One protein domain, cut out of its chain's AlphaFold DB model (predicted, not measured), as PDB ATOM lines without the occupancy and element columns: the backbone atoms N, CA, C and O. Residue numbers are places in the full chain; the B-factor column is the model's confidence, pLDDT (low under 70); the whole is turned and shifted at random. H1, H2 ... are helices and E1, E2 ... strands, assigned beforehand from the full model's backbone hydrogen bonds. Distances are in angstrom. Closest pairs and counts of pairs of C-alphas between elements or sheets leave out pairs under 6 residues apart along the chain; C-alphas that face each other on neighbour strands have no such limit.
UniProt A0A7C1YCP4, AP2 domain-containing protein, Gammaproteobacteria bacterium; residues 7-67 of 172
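AT A GLANCE: This is residues 7 to 67 of the 172 residues of the protein "AP2 domain-containing protein" of Gammaproteobacteria bacterium (UniProt A0A7C1YCP4). A twisted sheet of three strands has one long helix, H2, lengthwise over one face, its other face bare: two layers, with the short H1 at one end. The strands, in order E1, E2, E3, form a meander, each the antiparallel neighbour of the one before. The printed part has 61 residues, with E1, E2, E3, H1, H2 along the chain, class mixed; it is only just compact, close to loose (radius of gyration of the C-alphas 12.4 A), and elongated, 35 by 19 by 18 A.

HOW THE PARTS SIT: E1, residues 7 to 11, and E2, residues 14 to 23, form a hairpin; N 9 and O 16 are 2.8 A apart. E2 bends by 51 degrees at residue 17. E2 and E3, residues 26 to 34, form another hairpin; N 19 and O 31 are 2.8 A apart. H1, residues 35 to 38, only grazes the sheet. H2, residues 41 to 58, touches H1 only at the corner, closest C-alphas His 38 and Ala 44, 5.1 A. H2 lies over E2 and E3, height over the sheet 8.9 A, along the strands, 14 degrees to E2 on the local plane; its closest C-alphas to E2 are Lys 45 and Trp 17, 6.0 A. In H2 every O i to N i+4 pair is within hydrogen-bond range; H1 is too short for one.

IN THESE COORDINATES: E1, 12.0 A, begins at C-alpha 7 (91.625, 68.695, 138.229). E2 measures 26.6 A, E3 24.0 A, H1 5.2 A. H2, 25.6 A, ends at C-alpha 58 (91.684, 60.806, 157.065).

THE WHOLE: The farthest C-alphas, Asn 13 and Arg 67, are 37.3 A apart. The printed part has no cut. The four links are tight. Residues 64 to 67 have pLDDT under 70.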
ATOM      1  N   THR A   7      91.873  68.157 139.571       94.56
ATOM      2  CA  THR A   7      91.625  68.695 138.229       94.56
ATOM      3  C   THR A   7      92.311  70.045 138.083       94.56
ATOM      4  O   THR A   7      92.215  70.889 138.971       94.56
ATOM      5  N   ARG A   8      93.010  70.265 136.968       94.69
ATOM      6  CA  ARG A   8      93.511  71.597 136.633       94.69
ATOM      7  C   ARG A   8      92.340  72.463 136.168       94.69
ATOM      8  O   ARG A   8      91.599  72.046 135.286       94.69
ATOM      9  N   MET A   9      92.201  73.643 136.757       93.31
ATOM     10  CA  MET A   9      91.261  74.670 136.326       93.31
ATOM     11  C   MET A   9      92.050  75.773 135.631       93.31
ATOM     12  O   MET A   9      92.907  76.392 136.256       93.31
ATOM     13  N   ASP A  10      91.764  75.966 134.348       90.44
ATOM     14  CA  ASP A  10      92.315  77.022 133.497       90.44
ATOM     15  C   ASP A  10      91.157  77.637 132.700       90.44
ATOM     16  O   ASP A  10      91.006  77.377 131.509       90.44
ATOM     17  N   HIS A  11      90.273  78.375 133.376       85.81
ATOM     18  CA  HIS A  11      89.121  79.005 132.725       85.81
ATOM     19  C   HIS A  11      88.893  80.430 133.232       85.81
ATOM     20  O   HIS A  11      88.773  80.660 134.439       85.81
ATOM     21  N   GLY A  12      88.791  81.376 132.292       84.12
ATOM     22  CA  GLY A  12      88.681  82.805 132.582       84.12
ATOM     23  C   GLY A  12      89.804  83.268 133.510       84.12
ATOM     24  O   GLY A  12      90.950  82.873 133.340       84.12
ATOM     25  N   ASN A  13      89.445  84.025 134.547       82.88
ATOM     26  CA  ASN A  13      90.387  84.522 135.558       82.88
ATOM     27  C   ASN A  13      90.699  83.500 136.672       82.88
ATOM     28  O   ASN A  13      91.348  83.839 137.662       82.88
ATOM     29  N   THR A  14      90.210  82.260 136.568       86.12
ATOM     30  CA  THR A  14      90.401  81.232 137.599       86.12
ATOM     31  C   THR A  14      91.438  80.212 137.151       86.12
ATOM     32  O   THR A  14      91.155  79.311 136.358       86.12
ATOM     33  N   HIS A  15      92.631  80.321 137.736       93.56
ATOM     34  CA  HIS A  15      93.747  79.405 137.520       93.56
ATOM     35  C   HIS A  15      94.105  78.704 138.822       93.56
ATOM     36  O   HIS A  15      94.430  79.348 139.820       93.56
ATOM     37  N   GLY A  16      94.042  77.377 138.837       96.06
ATOM     38  CA  GLY A  16      94.317  76.623 140.053       96.06
ATOM     39  C   GLY A  16      94.124  75.124 139.914       96.06
ATOM     40  O   GLY A  16      93.875  74.593 138.835       96.06
ATOM     41  N   TRP A  17      94.250  74.420 141.031       96.75
ATOM     42  CA  TRP A  17      94.051  72.977 141.116       96.75
ATOM     43  C   TRP A  17      92.865  72.672 142.020       96.75
ATOM     44  O   TRP A  17      92.882  72.991 143.207       96.75
ATOM     45  N   TRP A  18      91.824  72.065 141.462       95.75
ATOM     46  CA  TRP A  18      90.617  71.706 142.189       95.75
ATOM     47  C   TRP A  18      90.721  70.277 142.713       95.75
ATOM     48  O   TRP A  18      90.744  69.319 141.939       95.75
ATOM     49  N   VAL A  19      90.780  70.142 144.035       96.62
ATOM     50  CA  VAL A  19      90.709  68.865 144.741       96.62
ATOM     51  C   VAL A  19      89.243  68.515 144.963       96.62
ATOM     52  O   VAL A  19      88.516  69.277 145.595       96.62
ATOM     53  N   ARG A  20      88.812  67.363 144.444       94.94
ATOM     54  CA  ARG A  20      87.452  66.831 144.597       94.94
ATOM     55  C   ARG A  20      87.518  65.364 144.988       94.94
ATOM     56  O   ARG A  20      87.761  64.504 144.139       94.94
ATOM     57  N   VAL A  21      87.316  65.079 146.270       92.94
ATOM     58  CA  VAL A  21      87.399  63.722 146.824       92.94
ATOM     59  C   VAL A  21      85.999  63.220 147.161       92.94
ATOM     60  O   VAL A  21      85.222  63.908 147.821       92.94
ATOM     61  N   TYR A  22      85.697  61.993 146.735       89.81
ATOM     62  CA  TYR A  22      84.414  61.333 146.968       89.81
ATOM     63  C   TYR A  22      84.604  60.016 147.722       89.81
ATOM     64  O   TYR A  22      85.550  59.266 147.453       89.81
ATOM     65  N   LYS A  23      83.659  59.693 148.605       86.88
ATOM     66  CA  LYS A  23      83.539  58.398 149.280       86.88
ATOM     67  C   LYS A  23      82.107  57.905 149.129       86.88
ATOM     68  O   LYS A  23      81.176  58.642 149.422       86.88
ATOM     69  N   ASP A  24      81.946  56.687 148.618       82.44
ATOM     70  CA  ASP A  24      80.633  56.058 148.399       82.44
ATOM     71  C   ASP A  24      79.642  56.981 147.664       82.44
ATOM     72  O   ASP A  24      78.497  57.164 148.068       82.44
ATOM     73  N   SER A  25      80.135  57.604 146.585       80.62
ATOM     74  CA  SER A  25      79.414  58.569 145.740       80.62
ATOM     75  C   SER A  25      79.006  59.884 146.419       80.62
ATOM     76  O   SER A  25      78.354  60.708 145.785       80.62
ATOM     77  N   LYS A  26      79.427  60.132 147.664       86.69
ATOM     78  CA  LYS A  26      79.214  61.399 148.375       86.69
ATOM     79  C   LYS A  26      80.486  62.256 148.350       86.69
ATOM     80  O   LYS A  26      81.577  61.703 148.533       86.69
ATOM     81  N   PRO A  27      80.387  63.575 148.107       90.62
ATOM     82  CA  PRO A  27      81.540  64.464 148.193       90.62
ATOM     83  C   PRO A  27      82.000  64.559 149.650       90.62
ATOM     84  O   PRO A  27      81.185  64.712 150.554       90.62
ATOM     85  N   VAL A  28      83.307  64.445 149.872       93.94
ATOM     86  CA  VAL A  28      83.924  64.563 151.204       93.94
ATOM     87  C   VAL A  28      84.835  65.780 151.282       93.94
ATOM     88  O   VAL A  28      85.020  66.341 152.353       93.94
ATOM     89  N   GLU A  29      85.391  66.198 150.146       95.25
ATOM     90  CA  GLU A  29      86.203  67.406 150.040       95.25
ATOM     91  C   GLU A  29      86.011  68.042 148.665       95.25
ATOM     92  O   GLU A  29      85.974  67.339 147.646       95.25
ATOM     93  N   SER A  30      85.923  69.370 148.643       95.81
ATOM     94  CA  SER A  30      85.882  70.176 147.427       95.81
ATOM     95  C   SER A  30      86.583  71.501 147.693       95.81
ATOM     96  O   SER A  30      86.017  72.394 148.322       95.81
ATOM     97  N   LYS A  31      87.819  71.640 147.207       95.81
ATOM     98  CA  LYS A  31      88.635  72.830 147.459       95.81
ATOM     99  C   LYS A  31      89.512  73.198 146.273       95.81
ATOM    100  O   LYS A  31      90.192  72.342 145.705       95.81
ATOM    101  N   LEU A  32      89.515  74.479 145.911       95.50
ATOM    102  CA  LEU A  32      90.377  75.032 144.869       95.50
ATOM    103  C   LEU A  32      91.651  75.627 145.485       95.50
ATOM    104  O   LEU A  32      91.592  76.430 146.412       95.50
ATOM    105  N   PHE A  33      92.797  75.258 144.922       96.12
ATOM    106  CA  PHE A  33      94.110  75.812 145.238       96.12
ATOM    107  C   PHE A  33      94.526  76.734 144.093       96.12
ATOM    108  O   PHE A  33      95.009  76.258 143.067       96.12
ATOM    109  N   SER A  34      94.278  78.036 144.250       95.31
ATOM    110  CA  SER A  34      94.581  79.049 143.230       95.31
ATOM    111  C   SER A  34      96.089  79.226 143.033       95.31
ATOM    112  O   SER A  34      96.860  79.208 143.996       95.31
ATOM    113  N   ASP A  35      96.503  79.435 141.787       94.62
ATOM    114  CA  ASP A  35      97.893  79.707 141.430       94.62
ATOM    115  C   ASP A  35      98.377  81.027 142.020       94.62
ATOM    116  O   ASP A  35      99.467  81.067 142.588       94.62
ATOM    117  N   GLY A  36      97.562  82.085 141.946       91.56
ATOM    118  CA  GLY A  36      97.924  83.405 142.468       91.56
ATOM    119  C   GLY A  36      98.186  83.374 143.975       91.56
ATOM    120  O   GLY A  36      99.210  83.859 144.444       91.56
ATOM    121  N   VAL A  37      97.323  82.685 144.729       92.44
ATOM    122  CA  VAL A  37      97.427  82.559 146.198       92.44
ATOM    123  C   VAL A  37      98.607  81.680 146.627       92.44
ATOM    124  O   VAL A  37      99.097  81.771 147.753       92.44
ATOM    125  N   HIS A  38      99.061  80.768 145.769       90.88
ATOM    126  CA  HIS A  38     100.082  79.785 146.130       90.88
ATOM    127  C   HIS A  38     101.410  79.967 145.403       90.88
ATOM    128  O   HIS A  38     102.302  79.140 145.583       90.88
ATOM    129  N   GLY A  39     101.588  81.064 144.666       89.75
ATOM    130  CA  GLY A  39     102.857  81.409 144.025       89.75
ATOM    131  C   GLY A  39     103.141  80.586 142.768       89.75
ATOM    132  O   GLY A  39     104.284  80.200 142.525       89.75
ATOM    133  N   GLY A  40     102.094  80.287 142.000       92.25
ATOM    134  CA  GLY A  40     102.161  79.683 140.676       92.25
ATOM    135  C   GLY A  40     101.704  78.225 140.605       92.25
ATOM    136  O   GLY A  40     101.527  77.526 141.609       92.25
ATOM    137  N   LYS A  41     101.562  77.752 139.363       93.56
ATOM    138  CA  LYS A  41     101.002  76.441 138.994       93.56
ATOM    139  C   LYS A  41     101.622  75.265 139.741       93.56
ATOM    140  O   LYS A  41     100.897  74.377 140.186       93.56
ATOM    141  N   LEU A  42     102.948  75.230 139.877       94.69
ATOM    142  CA  LEU A  42     103.654  74.110 140.512       94.69
ATOM    143  C   LEU A  42     103.442  74.076 142.030       94.69
ATOM    144  O   LEU A  42     103.170  73.013 142.590       94.69
ATOM    145  N   LYS A  43     103.508  75.234 142.693       95.12
ATOM    146  CA  LYS A  43     103.303  75.339 144.143       95.12
ATOM    147  C   LYS A  43     101.847  75.057 144.520       95.12
ATOM    148  O   LYS A  43     101.595  74.310 145.465       95.12
ATOM    149  N   ALA A  44     100.895  75.566 143.736       95.94
ATOM    150  CA  ALA A  44      99.476  75.252 143.889       95.94
ATOM    151  C   ALA A  44      99.194  73.752 143.697       95.94
ATOM    152  O   ALA A  44      98.471  73.154 144.495       95.94
ATOM    153  N   LYS A  45      99.829  73.117 142.699       95.94
ATOM    154  CA  LYS A  45      99.723  71.668 142.462       95.94
ATOM    155  C   LYS A  45     100.183  70.866 143.672       95.94
ATOM    156  O   LYS A  45      99.477  69.954 144.093       95.94
ATOM    157  N   LYS A  46     101.350  71.210 144.225       95.62
ATOM    158  CA  LYS A  46     101.916  70.519 145.389       95.62
ATOM    159  C   LYS A  46     100.979  70.621 146.594       95.62
ATOM    160  O   LYS A  46     100.598  69.597 147.146       95.62
ATOM    161  N   LYS A  47     100.485  71.825 146.910       96.19
ATOM    162  CA  LYS A  47      99.509  72.017 148.000       96.19
ATOM    163  C   LYS A  47      98.217  71.224 147.793       96.19
ATOM    164  O   LYS A  47      97.703  70.636 148.742       96.19
ATOM    165  N   ALA A  48      97.709  71.167 146.562       96.25
ATOM    166  CA  ALA A  48      96.541  70.355 146.230       96.25
ATOM    167  C   ALA A  48      96.800  68.847 146.427       96.25
ATOM    168  O   ALA A  48      95.926  68.132 146.917       96.25
ATOM    169  N   GLN A  49      97.996  68.360 146.076       95.62
ATOM    170  CA  GLN A  49      98.402  66.965 146.289       95.62
ATOM    171  C   GLN A  49      98.509  66.620 147.775       95.62
ATOM    172  O   GLN A  49      97.912  65.629 148.197       95.62
ATOM    173  N   ASP A  50      99.181  67.463 148.559       95.56
ATOM    174  CA  ASP A  50      99.342  67.268 150.002       95.56
ATOM    175  C   ASP A  50      97.970  67.251 150.700       95.56
ATOM    176  O   ASP A  50      97.667  66.361 151.496       95.56
ATOM    177  N   HIS A  51      97.082  68.182 150.334       95.88
ATOM    178  CA  HIS A  51      95.725  68.232 150.875       95.88
ATOM    179  C   HIS A  51      94.885  67.007 150.488       95.88
ATOM    180  O   HIS A  51      94.210  66.431 151.344       95.88
ATOM    181  N   ARG A  52      94.955  66.559 149.225       94.25
ATOM    182  CA  ARG A  52      94.301  65.319 148.778       94.25
ATOM    183  C   ARG A  52      94.763  64.135 149.621       94.25
ATOM    184  O   ARG A  52      93.923  63.362 150.074       94.25
ATOM    185  N   ASP A  53      96.069  63.973 149.815       92.81
ATOM    186  CA  ASP A  53      96.612  62.820 150.539       92.81
ATOM    187  C   ASP A  53      96.167  62.809 152.002       92.81
ATOM    188  O   ASP A  53      95.776  61.756 152.513       92.81
ATOM    189  N   LEU A  54      96.101  63.980 152.641       94.94
ATOM    190  CA  LEU A  54      95.532  64.132 153.981       94.94
ATOM    191  C   LEU A  54      94.052  63.733 154.028       94.94
ATOM    192  O   LEU A  54      93.660  62.942 154.887       94.94
ATOM    193  N   VAL A  55      93.228  64.225 153.100       94.06
ATOM    194  CA  VAL A  55      91.788  63.916 153.045       94.06
ATOM    195  C   VAL A  55      91.557  62.430 152.781       94.06
ATOM    196  O   VAL A  55      90.726  61.805 153.445       94.06
ATOM    197  N   VAL A  56      92.290  61.844 151.835       91.31
ATOM    198  CA  VAL A  56      92.181  60.425 151.482       91.31
ATOM    199  C   VAL A  56      92.578  59.547 152.670       91.31
ATOM    200  O   VAL A  56      91.841  58.613 153.002       91.31
ATOM    201  N   LYS A  57      93.681  59.879 153.356       91.88
ATOM    202  CA  LYS A  57      94.141  59.173 154.561       91.88
ATOM    203  C   LYS A  57      93.130  59.298 155.702       91.88
ATOM    204  O   LYS A  57      92.719  58.280 156.255       91.88
ATOM    205  N   LYS A  58      92.668  60.519 156.004       93.44
ATOM    206  CA  LYS A  58      91.684  60.806 157.065       93.44
ATOM    207  C   LYS A  58      90.391  60.015 156.869       93.44
ATOM    208  O   LYS A  58      89.869  59.428 157.810       93.44
ATOM    209  N   ASN A  59      89.896  59.959 155.635       89.50
ATOM    210  CA  ASN A  59      88.622  59.317 155.312       89.50
ATOM    211  C   ASN A  59      88.736  57.819 154.988       89.50
ATOM    212  O   ASN A  59      87.718  57.189 154.666       89.50
ATOM    213  N   LYS A  60      89.948  57.245 155.087       89.50
ATOM    214  CA  LYS A  60      90.266  55.846 154.754       89.50
ATOM    215  C   LYS A  60      89.775  55.472 153.348       89.50
ATOM    216  O   LYS A  60      89.168  54.422 153.139       89.50
ATOM    217  N   ILE A  61      89.970  56.372 152.384       86.38
ATOM    218  CA  ILE A  61      89.522  56.169 151.005       86.38
ATOM    219  C   ILE A  61      90.563  55.323 150.283       86.38
ATOM    220  O   ILE A  61      91.724  55.702 150.177       86.38
ATOM    221  N   VAL A  62      90.134  54.187 149.738       81.25
ATOM    222  CA  VAL A  62      90.957  53.395 148.822       81.25
ATOM    223  C   VAL A  62      90.710  53.917 147.400       81.25
ATOM    224  O   VAL A  62      89.563  53.847 146.929       81.25
ATOM    225  N   PRO A  63      91.727  54.465 146.703       71.94
ATOM    226  CA  PRO A  63      91.609  54.861 145.301       71.94
ATOM    227  C   PRO A  63      91.092  53.711 144.442       71.94
ATOM    228  O   PRO A  63      91.462  52.563 144.667       71.94
ATOM    229  N   VAL A  64      90.255  54.009 143.444       68.69
ATOM    230  CA  VAL A  64      89.577  52.990 142.617       68.69
ATOM    231  C   VAL A  64      90.556  51.973 142.025       68.69
ATOM    232  O   VAL A  64      90.286  50.781 142.077       68.69
ATOM    233  N   HIS A  65      91.720  52.427 141.556       65.94
ATOM    234  CA  HIS A  65      92.750  51.564 140.973       65.94
ATOM    235  C   HIS A  65      93.461  50.641 141.988       65.94
ATOM    236  O   HIS A  65      94.179  49.740 141.572       65.94
ATOM    237  N   LEU A  66      93.308  50.874 143.300       65.88
ATOM    238  CA  LEU A  66      93.821  50.008 144.377       65.88
ATOM    239  C   LEU A  66      92.729  49.131 144.998       65.88
ATOM    240  O   LEU A  66      93.024  48.293 145.849       65.88
ATOM    241  N   ARG A  67      91.457  49.329 144.633       66.25
ATOM    242  CA  ARG A  67      90.371  48.500 145.160       66.25
ATOM    243  C   ARG A  67      90.515  47.103 144.565       66.25
ATOM    244  O   ARG A  67      90.539  46.963 143.344       66.25
TER     245      ARG A  67